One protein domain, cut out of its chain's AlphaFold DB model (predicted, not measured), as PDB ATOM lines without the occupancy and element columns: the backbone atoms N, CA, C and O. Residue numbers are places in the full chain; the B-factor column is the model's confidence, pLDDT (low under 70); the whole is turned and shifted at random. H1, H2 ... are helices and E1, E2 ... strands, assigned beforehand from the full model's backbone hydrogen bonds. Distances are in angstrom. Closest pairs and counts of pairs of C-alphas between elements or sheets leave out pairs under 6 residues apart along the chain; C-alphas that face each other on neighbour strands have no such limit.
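AT A GLANCE: This is residues 138 to 228 of the 257 residues of the protein "ThuA domain-containing protein" of Ceraceosorus bombacis (UniProt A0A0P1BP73). The main part of this domain is one strongly twisted sheet of four strands, curled like part of a barrel, with two short helices near its E4 and E5 side: H1 only grazes the sheet, and H2 is not on it. The short strand E1 lies apart from the sheet's strands, beside residues 176 to 177 of the link from E3 to H1. The printed part has 91 residues, with five named strands and two named helices in the order E1, E2, E3, H1, E4, H2, E5; the sheet's order is E3, E2, E4, E5, all antiparallel. The class is mixed, helices and strands, with under half of the residues in named elements. The whole is compact, with a radius of gyration of the C-alphas of 13.3 A and spans of 37 by 31 by 18 A.

IN THESE COORDINATES: Begin with the sheet: find C-alpha 145 at (50.076, 57.642, -19.520), where E2, residues 145 to 151, starts its 19.4 A run. E3 is residues 167 to 172, 15.6 A long, and E4 is residues 187 to 192, 15.0 A long. E5, residues 215 to 220, runs 14.7 A and ends at C-alpha 220, (37.588, 46.152, -38.161). Outside the sheet, look for H2 at residues 204 to 211, 10.3 A long, H1 at residues 181 to 184, and E1 at residues 138 to 140, which begins at (33.576, 54.750, -25.167).

HOW THE PARTS SIT: Look first at the inner strands E2 and E4, antiparallel at 143 degrees between their directions, where N 150 and O 191 are 2.8 A apart, within hydrogen-bond range. On to the edge strand E3: it forms a hairpin with E2, antiparallel at 146 degrees, and N 149 and O 168 are within range at 2.8 A. At the other edge, E5 is antiparallel to E4 at 146 degrees, with N 189 and O 218 within range at 2.9 A. H1 only grazes the sheet, with residues 181 to 182; its closest C-alphas to E4 are those of Arg 182 and Val 188, 7.1 A apart. H2 is not on the sheet, but only just, with 4 pairs of C-alphas within 10 A. H1 and H2 are close but not clearly touching, the closest C-alphas being those of Pro 181 and Gln 211, 7.3 A apart. E1 pairs with no named strand, but its residues 138 to 140 pair antiparallel with residues 176 to 177. In H2 every O i to N i+4 pair is within hydrogen-bond range; H1 is too short for such a pair.

THE WHOLE: The two C-alphas farthest apart are those of Asn 200 and Gly 223, at 37.0 A. The printed part has no cut. The links from E2 to E3 and from E4 to H2 are long, with 15 and 11 residues. The mean pLDDT of the printed part is 92.7, and residue 228 is under 70.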
ATOM      1  N   PHE A 138      32.700  54.274 -26.226       92.62
ATOM      2  CA  PHE A 138      33.576  54.750 -25.167       92.62
ATOM      3  C   PHE A 138      33.021  54.413 -23.774       92.62
ATOM      4  O   PHE A 138      31.822  54.523 -23.493       92.62
ATOM      5  N   GLY A 139      33.903  53.929 -22.905       89.31
ATOM      6  CA  GLY A 139      33.598  53.493 -21.543       89.31
ATOM      7  C   GLY A 139      34.356  54.259 -20.460       89.31
ATOM      8  O   GLY A 139      34.200  53.914 -19.289       89.31
ATOM      9  N   GLY A 140      35.155  55.264 -20.827       88.06
ATOM     10  CA  GLY A 140      36.074  55.975 -19.934       88.06
ATOM     11  C   GLY A 140      37.541  55.725 -20.296       88.06
ATOM     12  O   GLY A 140      37.846  54.923 -21.170       88.06
ATOM     13  N   HIS A 141      38.460  56.383 -19.600       91.94
ATOM     14  CA  HIS A 141      39.900  56.127 -19.683       91.94
ATOM     15  C   HIS A 141      40.558  56.521 -18.349       91.94
ATOM     16  O   HIS A 141      40.013  57.361 -17.626       91.94
ATOM     17  N   PRO A 142      41.726  55.955 -17.994       90.50
ATOM     18  CA  PRO A 142      42.505  56.452 -16.874       90.50
ATOM     19  C   PRO A 142      43.221  57.755 -17.224       90.50
ATOM     20  O   PRO A 142      43.136  58.256 -18.344       90.50
ATOM     21  N   PHE A 143      43.966  58.311 -16.268       88.69
ATOM     22  CA  PHE A 143      44.843  59.445 -16.552       88.69
ATOM     23  C   PHE A 143      45.792  59.125 -17.731       88.69
ATOM     24  O   PHE A 143      46.258  57.979 -17.830       88.69
ATOM     25  N   PRO A 144      46.101  60.114 -18.597       90.81
ATOM     26  CA  PRO A 144      47.010  59.910 -19.717       90.81
ATOM     27  C   PRO A 144      48.373  59.393 -19.259       90.81
ATOM     28  O   PRO A 144      48.991  59.940 -18.340       90.81
ATOM     29  N   GLN A 145      48.842  58.323 -19.891       94.44
ATOM     30  CA  GLN A 145      50.076  57.642 -19.520       94.44
ATOM     31  C   GLN A 145      50.644  56.861 -20.703       94.44
ATOM     32  O   GLN A 145      50.006  56.724 -21.746       94.44
ATOM     33  N   THR A 146      51.861  56.353 -20.540       96.44
ATOM     34  CA  THR A 146      52.459  55.460 -21.530       96.44
ATOM     35  C   THR A 146      51.918  54.052 -21.344       96.44
ATOM     36  O   THR A 146      52.008  53.514 -20.246       96.44
ATOM     37  N   ALA A 147      51.423  53.446 -22.418       97.12
ATOM     38  CA  ALA A 147      50.999  52.054 -22.460       97.12
ATOM     39  C   ALA A 147      51.608  51.345 -23.674       97.12
ATOM     40  O   ALA A 147      51.927  51.970 -24.687       97.12
ATOM     41  N   LYS A 148      51.773  50.028 -23.574       98.19
ATOM     42  CA  LYS A 148      52.327  49.191 -24.634       98.19
ATOM     43  C   LYS A 148      51.202  48.635 -25.501       98.19
ATOM     44  O   LYS A 148      50.371  47.864 -25.025       98.19
ATOM     45  N   TYR A 149      51.210  49.016 -26.770       98.00
ATOM     46  CA  TYR A 149      50.280  48.548 -27.789       98.00
ATOM     47  C   TYR A 149      50.901  47.352 -28.506       98.00
ATOM     48  O   TYR A 149      52.125  47.278 -28.647       98.00
ATOM     49  N   MET A 150      50.074  46.391 -28.906       98.44
ATOM     50  CA  MET A 150      50.504  45.113 -29.471       98.44
ATOM     51  C   MET A 150      49.613  44.720 -30.644       98.44
ATOM     52  O   MET A 150      48.386  44.797 -30.537       98.44
ATOM     53  N   VAL A 151      50.234  44.256 -31.726       98.50
ATOM     54  CA  VAL A 151      49.543  43.548 -32.810       98.50
ATOM     55  C   VAL A 151      49.015  42.222 -32.267       98.50
ATOM     56  O   VAL A 151      49.686  41.568 -31.468       98.50
ATOM     57  N   VAL A 152      47.790  41.862 -32.642       98.12
ATOM     58  CA  VAL A 152      47.180  40.587 -32.247       98.12
ATOM     59  C   VAL A 152      47.858  39.433 -32.985       98.12
ATOM     60  O   VAL A 152      48.019  39.490 -34.200       98.12
ATOM     61  N   ASP A 153      48.212  38.376 -32.249       96.06
ATOM     62  CA  ASP A 153      48.754  37.145 -32.829       96.06
ATOM     63  C   ASP A 153      47.799  36.585 -33.902       96.06
ATOM     64  O   ASP A 153      46.621  36.331 -33.625       96.06
ATOM     65  N   GLY A 154      48.312  36.347 -35.109       95.56
ATOM     66  CA  GLY A 154      47.547  35.884 -36.271       95.56
ATOM     67  C   GLY A 154      46.995  36.992 -37.178       95.56
ATOM     68  O   GLY A 154      46.491  36.671 -38.253       95.56
ATOM     69  N   GLU A 155      47.099  38.264 -36.785       96.75
ATOM     70  CA  GLU A 155      46.670  39.428 -37.581       96.75
ATOM     71  C   GLU A 155      47.858  40.196 -38.195       96.75
ATOM     72  O   GLU A 155      47.686  41.281 -38.748       96.75
ATOM     73  N   GLU A 156      49.080  39.662 -38.119       96.25
ATOM     74  CA  GLU A 156      50.308  40.363 -38.519       96.25
ATOM     75  C   GLU A 156      50.356  40.701 -40.015       96.25
ATOM     76  O   GLU A 156      50.971  41.693 -40.400       96.25
ATOM     77  N   ASP A 157      49.683  39.913 -40.854       96.00
ATOM     78  CA  ASP A 157      49.608  40.141 -42.301       96.00
ATOM     79  C   ASP A 157      48.512  41.154 -42.691       96.00
ATOM     80  O   ASP A 157      48.423  41.553 -43.859       96.00
ATOM     81  N   HIS A 158      47.680  41.602 -41.740       95.81
ATOM     82  CA  HIS A 158      46.584  42.526 -42.020       95.81
ATOM     83  C   HIS A 158      47.126  43.886 -42.525       95.81
ATOM     84  O   HIS A 158      48.019  44.463 -41.892       95.81
ATOM     85  N   PRO A 159      46.584  44.468 -43.620       94.38
ATOM     86  CA  PRO A 159      47.129  45.681 -44.250       94.38
ATOM     87  C   PRO A 159      47.305  46.892 -43.327       94.38
ATOM     88  O   PRO A 159      48.187  47.714 -43.546       94.38
ATOM     89  N   ALA A 160      46.481  46.999 -42.282       92.94
ATOM     90  CA  ALA A 160      46.563  48.087 -41.306       92.94
ATOM     91  C   ALA A 160      47.758  47.984 -40.334       92.94
ATOM     92  O   ALA A 160      48.081  48.970 -39.675       92.94
ATOM     93  N   VAL A 161      48.393  46.812 -40.202       96.19
ATOM     94  CA  VAL A 161      49.432  46.551 -39.181       96.19
ATOM     95  C   VAL A 161      50.668  45.813 -39.710       96.19
ATOM     96  O   VAL A 161      51.654  45.675 -38.991       96.19
ATOM     97  N   ASN A 162      50.682  45.389 -40.973       95.44
ATOM     98  CA  ASN A 162      51.800  44.620 -41.535       95.44
ATOM     99  C   ASN A 162      53.099  45.424 -41.755       95.44
ATOM    100  O   ASN A 162      54.150  44.843 -42.018       95.44
ATOM    101  N   ASN A 163      53.044  46.751 -41.615       94.25
ATOM    102  CA  ASN A 163      54.183  47.658 -41.781       94.25
ATOM    103  C   ASN A 163      54.599  48.366 -40.478       94.25
ATOM    104  O   ASN A 163      55.334  49.355 -40.520       94.25
ATOM    105  N   ILE A 164      54.145  47.883 -39.318       94.69
ATOM    106  CA  ILE A 164      54.512  48.429 -38.001       94.69
ATOM    107  C   ILE A 164      55.154  47.351 -37.112       94.69
ATOM    108  O   ILE A 164      55.014  46.156 -37.381       94.69
ATOM    109  N   PRO A 165      55.897  47.728 -36.052       96.94
ATOM    110  CA  PRO A 165      56.421  46.760 -35.094       96.94
ATOM    111  C   PRO A 165      55.298  45.965 -34.418       96.94
ATOM    112  O   PRO A 165      54.228  46.504 -34.150       96.94
ATOM    113  N   SER A 166      55.582  44.725 -34.012       97.31
ATOM    114  CA  SER A 166      54.615  43.893 -33.277       97.31
ATOM    115  C   SER A 166      54.179  44.490 -31.934       97.31
ATOM    116  O   SER A 166      53.127  44.136 -31.410       97.31
ATOM    117  N   SER A 167      54.974  45.398 -31.356       97.94
ATOM    118  CA  SER A 167      54.556  46.224 -30.223       97.94
ATOM    119  C   SER A 167      55.366  47.513 -30.102       97.94
ATOM    120  O   SER A 167      56.534  47.561 -30.493       97.94
ATOM    121  N   TRP A 168      54.761  48.551 -29.524       97.75
ATOM    122  CA  TRP A 168      55.406  49.835 -29.238       97.75
ATOM    123  C   TRP A 168      54.718  50.548 -28.068       97.75
ATOM    124  O   TRP A 168      53.642  50.153 -27.627       97.75
ATOM    125  N   ASN A 169      55.362  51.585 -27.533       97.25
ATOM    126  CA  ASN A 169      54.808  52.391 -26.448       97.25
ATOM    127  C   ASN A 169      54.114  53.636 -27.010       97.25
ATOM    128  O   ASN A 169      54.708  54.356 -27.813       97.25
ATOM    129  N   VAL A 170      52.900  53.910 -26.539       95.31
ATOM    130  CA  VAL A 170      52.089  55.082 -26.893       95.31
ATOM    131  C   VAL A 170      51.796  55.870 -25.626       95.31
ATOM    132  O   VAL A 170      51.385  55.283 -24.628       95.31
ATOM    133  N   TYR A 171      52.009  57.187 -25.657       94.94
ATOM    134  CA  TYR A 171      51.542  58.089 -24.605       94.94
ATOM    135  C   TYR A 171      50.183  58.665 -24.993       94.94
ATOM    136  O   TYR A 171      50.054  59.279 -26.052       94.94
ATOM    137  N   GLY A 172      49.186  58.488 -24.134       91.88
ATOM    138  CA  GLY A 172      47.852  59.016 -24.377       91.88
ATOM    139  C   GLY A 172      46.816  58.438 -23.429       91.88
ATOM    140  O   GLY A 172      47.135  57.934 -22.349       91.88
ATOM    141  N   GLU A 173      45.562  58.527 -23.849       91.56
ATOM    142  CA  GLU A 173      44.417  57.986 -23.130       91.56
ATOM    143  C   GLU A 173      44.174  56.546 -23.567       91.56
ATOM    144  O   GLU A 173      43.842  56.273 -24.717       91.56
ATOM    145  N   VAL A 174      44.337  55.601 -22.643       94.19
ATOM    146  CA  VAL A 174      43.980  54.205 -22.908       94.19
ATOM    147  C   VAL A 174      42.474  54.060 -22.726       94.19
ATOM    148  O   VAL A 174      41.989  53.959 -21.599       94.19
ATOM    149  N   TYR A 175      41.731  54.089 -23.827       93.50
ATOM    150  CA  TYR A 175      40.274  53.999 -23.794       93.50
ATOM    151  C   TYR A 175      39.815  52.639 -23.288       93.50
ATOM    152  O   TYR A 175      40.240  51.610 -23.790       93.50
ATOM    153  N   HIS A 176      38.911  52.653 -22.316       93.06
ATOM    154  CA  HIS A 176      38.059  51.525 -21.984       93.06
ATOM    155  C   HIS A 176      36.789  51.580 -22.833       93.06
ATOM    156  O   HIS A 176      36.334  52.657 -23.226       93.06
ATOM    157  N   PHE A 177      36.157  50.429 -23.045       94.31
ATOM    158  CA  PHE A 177      34.947  50.322 -23.856       94.31
ATOM    159  C   PHE A 177      33.768  49.752 -23.073       94.31
ATOM    160  O   PHE A 177      33.901  48.955 -22.145       94.31
ATOM    161  N   SER A 178      32.568  50.174 -23.458       92.88
ATOM    162  CA  SER A 178      31.315  49.782 -22.803       92.88
ATOM    163  C   SER A 178      30.821  48.375 -23.178       92.88
ATOM    164  O   SER A 178      29.887  47.868 -22.541       92.88
ATOM    165  N   SER A 179      31.444  47.751 -24.182       93.69
ATOM    166  CA  SER A 179      31.179  46.401 -24.683       93.69
ATOM    167  C   SER A 179      32.408  45.823 -25.391       93.69
ATOM    168  O   SER A 179      33.322  46.554 -25.755       93.69
ATOM    169  N   ASP A 180      32.409  44.508 -25.613       95.06
ATOM    170  CA  ASP A 180      33.433  43.814 -26.400       95.06
ATOM    171  C   ASP A 180      33.071  43.865 -27.897       95.06
ATOM    172  O   ASP A 180      32.053  43.265 -28.268       95.06
ATOM    173  N   PRO A 181      33.865  44.532 -28.759       95.00
ATOM    174  CA  PRO A 181      33.566  44.665 -30.189       95.00
ATOM    175  C   PRO A 181      33.494  43.310 -30.905       95.00
ATOM    176  O   PRO A 181      32.732  43.145 -31.855       95.00
ATOM    177  N   ARG A 182      34.167  42.276 -30.385       94.81
ATOM    178  CA  ARG A 182      34.115  40.909 -30.937       94.81
ATOM    179  C   ARG A 182      32.717  40.305 -30.883       94.81
ATOM    180  O   ARG A 182      32.381  39.426 -31.669       94.81
ATOM    181  N   LYS A 183      31.878  40.765 -29.950       92.44
ATOM    182  CA  LYS A 183      30.479  40.334 -29.865       92.44
ATOM    183  C   LYS A 183      29.648  40.890 -31.025       92.44
ATOM    184  O   LYS A 183      28.595  40.329 -31.290       92.44
ATOM    185  N   LEU A 184      30.109  41.939 -31.710       90.00
ATOM    186  CA  LEU A 184      29.472  42.546 -32.886       90.00
ATOM    187  C   LEU A 184      30.083  42.087 -34.222       90.00
ATOM    188  O   LEU A 184      29.828  42.700 -35.261       90.00
ATOM    189  N   ASP A 185      30.804  40.962 -34.188       91.38
ATOM    190  CA  ASP A 185      31.516  40.361 -35.319       91.38
ATOM    191  C   ASP A 185      32.662  41.241 -35.865       91.38
ATOM    192  O   ASP A 185      33.039  41.110 -37.028       91.38
ATOM    193  N   HIS A 186      33.237  42.126 -35.038       94.38
ATOM    194  CA  HIS A 186      34.489  42.816 -35.365       94.38
ATOM    195  C   HIS A 186      35.708  41.967 -34.997       94.38
ATOM    196  O   HIS A 186      35.761  41.340 -33.934       94.38
ATOM    197  N   THR A 187      36.728  42.017 -35.847       96.31
ATOM    198  CA  THR A 187      38.037  41.400 -35.626       96.31
ATOM    199  C   THR A 187      38.991  42.430 -35.036       96.31
ATOM    200  O   THR A 187      39.151  43.522 -35.577       96.31
ATOM    201  N   VAL A 188      39.618  42.103 -33.907       98.44
ATOM    202  CA  VAL A 188      40.559  42.992 -33.208       98.44
ATOM    203  C   VAL A 188      41.958  42.793 -33.771       98.44
ATOM    204  O   VAL A 188      42.427  41.662 -33.802       98.44
ATOM    205  N   VAL A 189      42.626  43.887 -34.140       98.44
ATOM    206  CA  VAL A 189      43.973  43.873 -34.748       98.44
ATOM    207  C   VAL A 189      45.040  44.493 -33.851       98.44
ATOM    208  O   VAL A 189      46.202  44.101 -33.924       98.44
ATOM    209  N   LEU A 190      44.655  45.413 -32.958       98.38
ATOM    210  CA  LEU A 190      45.542  45.977 -31.940       98.38
ATOM    211  C   LEU A 190      44.942  45.826 -30.549       98.38
ATOM    212  O   LEU A 190      43.733  45.985 -30.340       98.38
ATOM    213  N   THR A 191      45.822  45.591 -29.581       98.31
ATOM    214  CA  THR A 191      45.488  45.496 -28.161       98.31
ATOM    215  C   THR A 191      46.444  46.300 -27.291       98.31
ATOM    216  O   THR A 191      47.521  46.688 -27.741       98.31
ATOM    217  N   VAL A 192      46.068  46.533 -26.033       97.31
ATOM    218  CA  VAL A 192      46.937  47.161 -25.024       97.31
ATOM    219  C   VAL A 192      47.329  46.142 -23.955       97.31
ATOM    220  O   VAL A 192      46.488  45.404 -23.439       97.31
ATOM    221  N   ASP A 193      48.610  46.109 -23.593       95.62
ATOM    222  CA  ASP A 193      49.114  45.287 -22.493       95.62
ATOM    223  C   ASP A 193      48.621  45.838 -21.146       95.62
ATOM    224  O   ASP A 193      49.048  46.909 -20.706       95.62
ATOM    225  N   HIS A 194      47.760  45.092 -20.452       88.88
ATOM    226  CA  HIS A 194      47.251  45.457 -19.125       88.88
ATOM    227  C   HIS A 194      48.345  45.681 -18.074       88.88
ATOM    228  O   HIS A 194      48.122  46.412 -17.115       88.88
ATOM    229  N   GLY A 195      49.514  45.048 -18.215       90.75
ATOM    230  CA  GLY A 195      50.635  45.243 -17.296       90.75
ATOM    231  C   GLY A 195      51.374  46.567 -17.500       90.75
ATOM    232  O   GLY A 195      52.217  46.922 -16.678       90.75
ATOM    233  N   SER A 196      51.077  47.288 -18.584       94.88
ATOM    234  CA  SER A 196      51.803  48.496 -18.985       94.88
ATOM    235  C   SER A 196      51.153  49.807 -18.544       94.88
ATOM    236  O   SER A 196      51.799  50.844 -18.651       94.88
ATOM    237  N   TYR A 197      49.915  49.778 -18.037       93.94
ATOM    238  CA  TYR A 197      49.189  50.973 -17.610       93.94
ATOM    239  C   TYR A 197      48.331  50.709 -16.365       93.94
ATOM    240  O   TYR A 197      48.003  49.573 -16.025       93.94
ATOM    241  N   ILE A 198      47.963  51.780 -15.668       90.25
ATOM    242  CA  ILE A 198      47.167  51.742 -14.442       90.25
ATOM    243  C   ILE A 198      45.753  52.231 -14.755       90.25
ATOM    244  O   ILE A 198      45.575  53.380 -15.158       90.25
ATOM    245  N   SER A 199      44.746  51.389 -14.504       86.00
ATOM    246  CA  SER A 199      43.346  51.825 -14.419       86.00
ATOM    247  C   SER A 199      43.054  52.371 -13.023       86.00
ATOM    248  O   SER A 199      43.349  51.727 -12.016       86.00
ATOM    249  N   ASN A 200      42.488  53.569 -12.965       79.69
ATOM    250  CA  ASN A 200      42.104  54.288 -11.750       79.69
ATOM    251  C   ASN A 200      40.675  53.963 -11.277       79.69
ATOM    252  O   ASN A 200      40.417  54.050 -10.078       79.69
ATOM    253  N   ASP A 201      39.771  53.586 -12.189       74.44
ATOM    254  CA  ASP A 201      38.326  53.543 -11.909       74.44
ATOM    255  C   ASP A 201      37.742  52.123 -11.812       74.44
ATOM    256  O   ASP A 201      36.718  51.914 -11.162       74.44
ATOM    257  N   MET A 202      38.389  51.131 -12.433       82.50
ATOM    258  CA  MET A 202      37.945  49.729 -12.447       82.50
ATOM    259  C   MET A 202      39.137  48.774 -12.377       82.50
ATOM    260  O   MET A 202      40.202  49.050 -12.939       82.50
ATOM    261  N   THR A 203      38.965  47.619 -11.734       89.31
ATOM    262  CA  THR A 203      39.975  46.554 -11.787       89.31
ATOM    263  C   THR A 203      40.081  45.981 -13.203       89.31
ATOM    264  O   THR A 203      39.103  45.945 -13.950       89.31
ATOM    265  N   MET A 204      41.251  45.446 -13.569       88.50
ATOM    266  CA  MET A 204      41.448  44.801 -14.880       88.50
ATOM    267  C   MET A 204      40.460  43.660 -15.136       88.50
ATOM    268  O   MET A 204      40.029  43.447 -16.265       88.50
ATOM    269  N   LYS A 205      40.071  42.925 -14.087       91.31
ATOM    270  CA  LYS A 205      39.064  41.871 -14.215       91.31
ATOM    271  C   LYS A 205      37.708  42.451 -14.627       91.31
ATOM    272  O   LYS A 205      37.086  41.922 -15.539       91.31
ATOM    273  N   GLU A 206      37.263  43.517 -13.968       91.94
ATOM    274  CA  GLU A 206      35.978  44.156 -14.276       91.94
ATOM    275  C   GLU A 206      35.969  44.759 -15.682       91.94
ATOM    276  O   GLU A 206      34.971  44.631 -16.384       91.94
ATOM    277  N   LEU A 207      37.082  45.360 -16.116       90.81
ATOM    278  CA  LEU A 207      37.226  45.852 -17.487       90.81
ATOM    279  C   LEU A 207      37.111  44.709 -18.496       90.81
ATOM    280  O   LEU A 207      36.274  44.774 -19.392       90.81
ATOM    281  N   ASN A 208      37.865  43.625 -18.300       92.81
ATOM    282  CA  ASN A 208      37.825  42.452 -19.178       92.81
ATOM    283  C   ASN A 208      36.437  41.811 -19.270       92.81
ATOM    284  O   ASN A 208      36.046  41.351 -20.342       92.81
ATOM    285  N   ASP A 209      35.678  41.799 -18.171       92.81
ATOM    286  CA  ASP A 209      34.307  41.284 -18.166       92.81
ATOM    287  C   ASP A 209      33.369  42.134 -19.062       92.81
ATOM    288  O   ASP A 209      32.381  41.617 -19.594       92.81
ATOM    289  N   VAL A 210      33.680  43.424 -19.264       91.94
ATOM    290  CA  VAL A 210      32.901  44.362 -20.093       91.94
ATOM    291  C   VAL A 210      33.397  44.398 -21.544       91.94
ATOM    292  O   VAL A 210      32.620  44.093 -22.453       91.94
ATOM    293  N   GLN A 211      34.667  44.752 -21.757       93.44
ATOM    294  CA  GLN A 211      35.252  45.042 -23.075       93.44
ATOM    295  C   GLN A 211      35.963  43.848 -23.728       93.44
ATOM    296  O   GLN A 211      36.443  43.936 -24.857       93.44
ATOM    297  N   GLY A 212      36.021  42.718 -23.024       94.81
ATOM    298  CA  GLY A 212      36.732  41.529 -23.471       94.81
ATOM    299  C   GLY A 212      38.230  41.576 -23.174       94.81
ATOM    300  O   GLY A 212      38.787  42.594 -22.769       94.81
ATOM    301  N   SER A 213      38.875  40.429 -23.377       94.69
ATOM    302  CA  SER A 213      40.312  40.225 -23.189       94.69
ATOM    303  C   SER A 213      40.876  39.460 -24.392       94.69
ATOM    304  O   SER A 213      40.225  38.504 -24.827       94.69
ATOM    305  N   PRO A 214      42.060  39.825 -24.922       95.69
ATOM    306  CA  PRO A 214      42.901  40.977 -24.543       95.69
ATOM    307  C   PRO A 214      42.218  42.342 -24.780       95.69
ATOM    308  O   PRO A 214      41.234  42.407 -25.514       95.69
ATOM    309  N   HIS A 215      42.705  43.423 -24.151       96.69
ATOM    310  CA  HIS A 215      42.121  44.774 -24.252       96.69
ATOM    311  C   HIS A 215      42.088  45.250 -25.711       96.69
ATOM    312  O   HIS A 215      43.163  45.501 -26.250       96.69
ATOM    313  N   PRO A 216      40.925  45.384 -26.372       97.94
ATOM    314  CA  PRO A 216      40.878  45.866 -27.752       97.94
ATOM    315  C   PRO A 216      41.168  47.370 -27.830       97.94
ATOM    316  O   PRO A 216      40.642  48.119 -27.018       97.94
ATOM    317  N   ILE A 217      41.950  47.818 -28.819       97.50
ATOM    318  CA  ILE A 217      42.147  49.259 -29.087       97.50
ATOM    319  C   ILE A 217      42.000  49.635 -30.563       97.50
ATOM    320  O   ILE A 217      41.697  50.780 -30.868       97.50
ATOM    321  N   ALA A 218      42.138  48.668 -31.476       98.12
ATOM    322  CA  ALA A 218      41.728  48.825 -32.869       98.12
ATOM    323  C   ALA A 218      41.142  47.518 -33.405       98.12
ATOM    324  O   ALA A 218      41.615  46.422 -33.081       98.12
ATOM    325  N   TRP A 219      40.106  47.636 -34.226       98.06
ATOM    326  CA  TRP A 219      39.376  46.515 -34.802       98.06
ATOM    327  C   TRP A 219      38.716  46.922 -36.118       98.06
ATOM    328  O   TRP A 219      38.598  48.107 -36.424       98.06
ATOM    329  N   PHE A 220      38.265  45.938 -36.887       96.19
ATOM    330  CA  PHE A 220      37.588  46.152 -38.161       96.19
ATOM    331  C   PHE A 220      36.448  45.154 -38.363       96.19
ATOM    332  O   PHE A 220      36.334  44.153 -37.654       96.19
ATOM    333  N   LYS A 221      35.593  45.439 -39.342       93.56
ATOM    334  CA  LYS A 221      34.575  44.527 -39.862       93.56
ATOM    335  C   LYS A 221      34.433  44.782 -41.355       93.56
ATOM    336  O   LYS A 221      34.425  45.934 -41.778       93.56
ATOM    337  N   GLU A 222      34.295  43.717 -42.135       89.38
ATOM    338  CA  GLU A 222      34.066  43.795 -43.578       89.38
ATOM    339  C   GLU A 222      32.673  43.280 -43.930       89.38
ATOM    340  O   GLU A 222      32.257  42.213 -43.474       89.38
ATOM    341  N   GLY A 223      31.972  44.025 -44.787       83.81
ATOM    342  CA  GLY A 223      30.641  43.664 -45.267       83.81
ATOM    343  C   GLY A 223      29.553  43.712 -44.187       83.81
ATOM    344  O   GLY A 223      29.800  43.553 -42.992       83.81
ATOM    345  N   ASN A 224      28.305  43.933 -44.617       79.00
ATOM    346  CA  ASN A 224      27.126  43.902 -43.742       79.00
ATOM    347  C   ASN A 224      27.320  44.728 -42.449       79.00
ATOM    348  O   ASN A 224      27.012  44.273 -41.344       79.00
ATOM    349  N   LEU A 225      27.889  45.935 -42.578       80.75
ATOM    350  CA  LEU A 225      28.401  46.719 -41.446       80.75
ATOM    351  C   LEU A 225      27.324  47.049 -40.402       80.75
ATOM    352  O   LEU A 225      27.633  47.178 -39.220       80.75
ATOM    353  N   LEU A 226      26.053  47.122 -40.815       83.69
ATOM    354  CA  LEU A 226      24.923  47.407 -39.925       83.69
ATOM    355  C   LEU A 226      24.119  46.172 -39.496       83.69
ATOM    356  O   LEU A 226      23.258  46.298 -38.611       83.69
ATOM    357  N   ASP A 227      24.395  44.999 -40.076       75.81
ATOM    358  CA  ASP A 227      23.702  43.763 -39.720       75.81
ATOM    359  C   ASP A 227      24.036  43.385 -38.279       75.81
ATOM    360  O   ASP A 227      25.200  43.278 -37.879       75.81
ATOM    361  N   ALA A 228      22.987  43.179 -37.484       60.06
ATOM    362  CA  ALA A 228      23.137  42.702 -36.122       60.06
ATOM    363  C   ALA A 228      23.504  41.204 -36.125       60.06
ATOM    364  O   ALA A 228      22.857  40.421 -36.833       60.06
TER     365      ALA A 228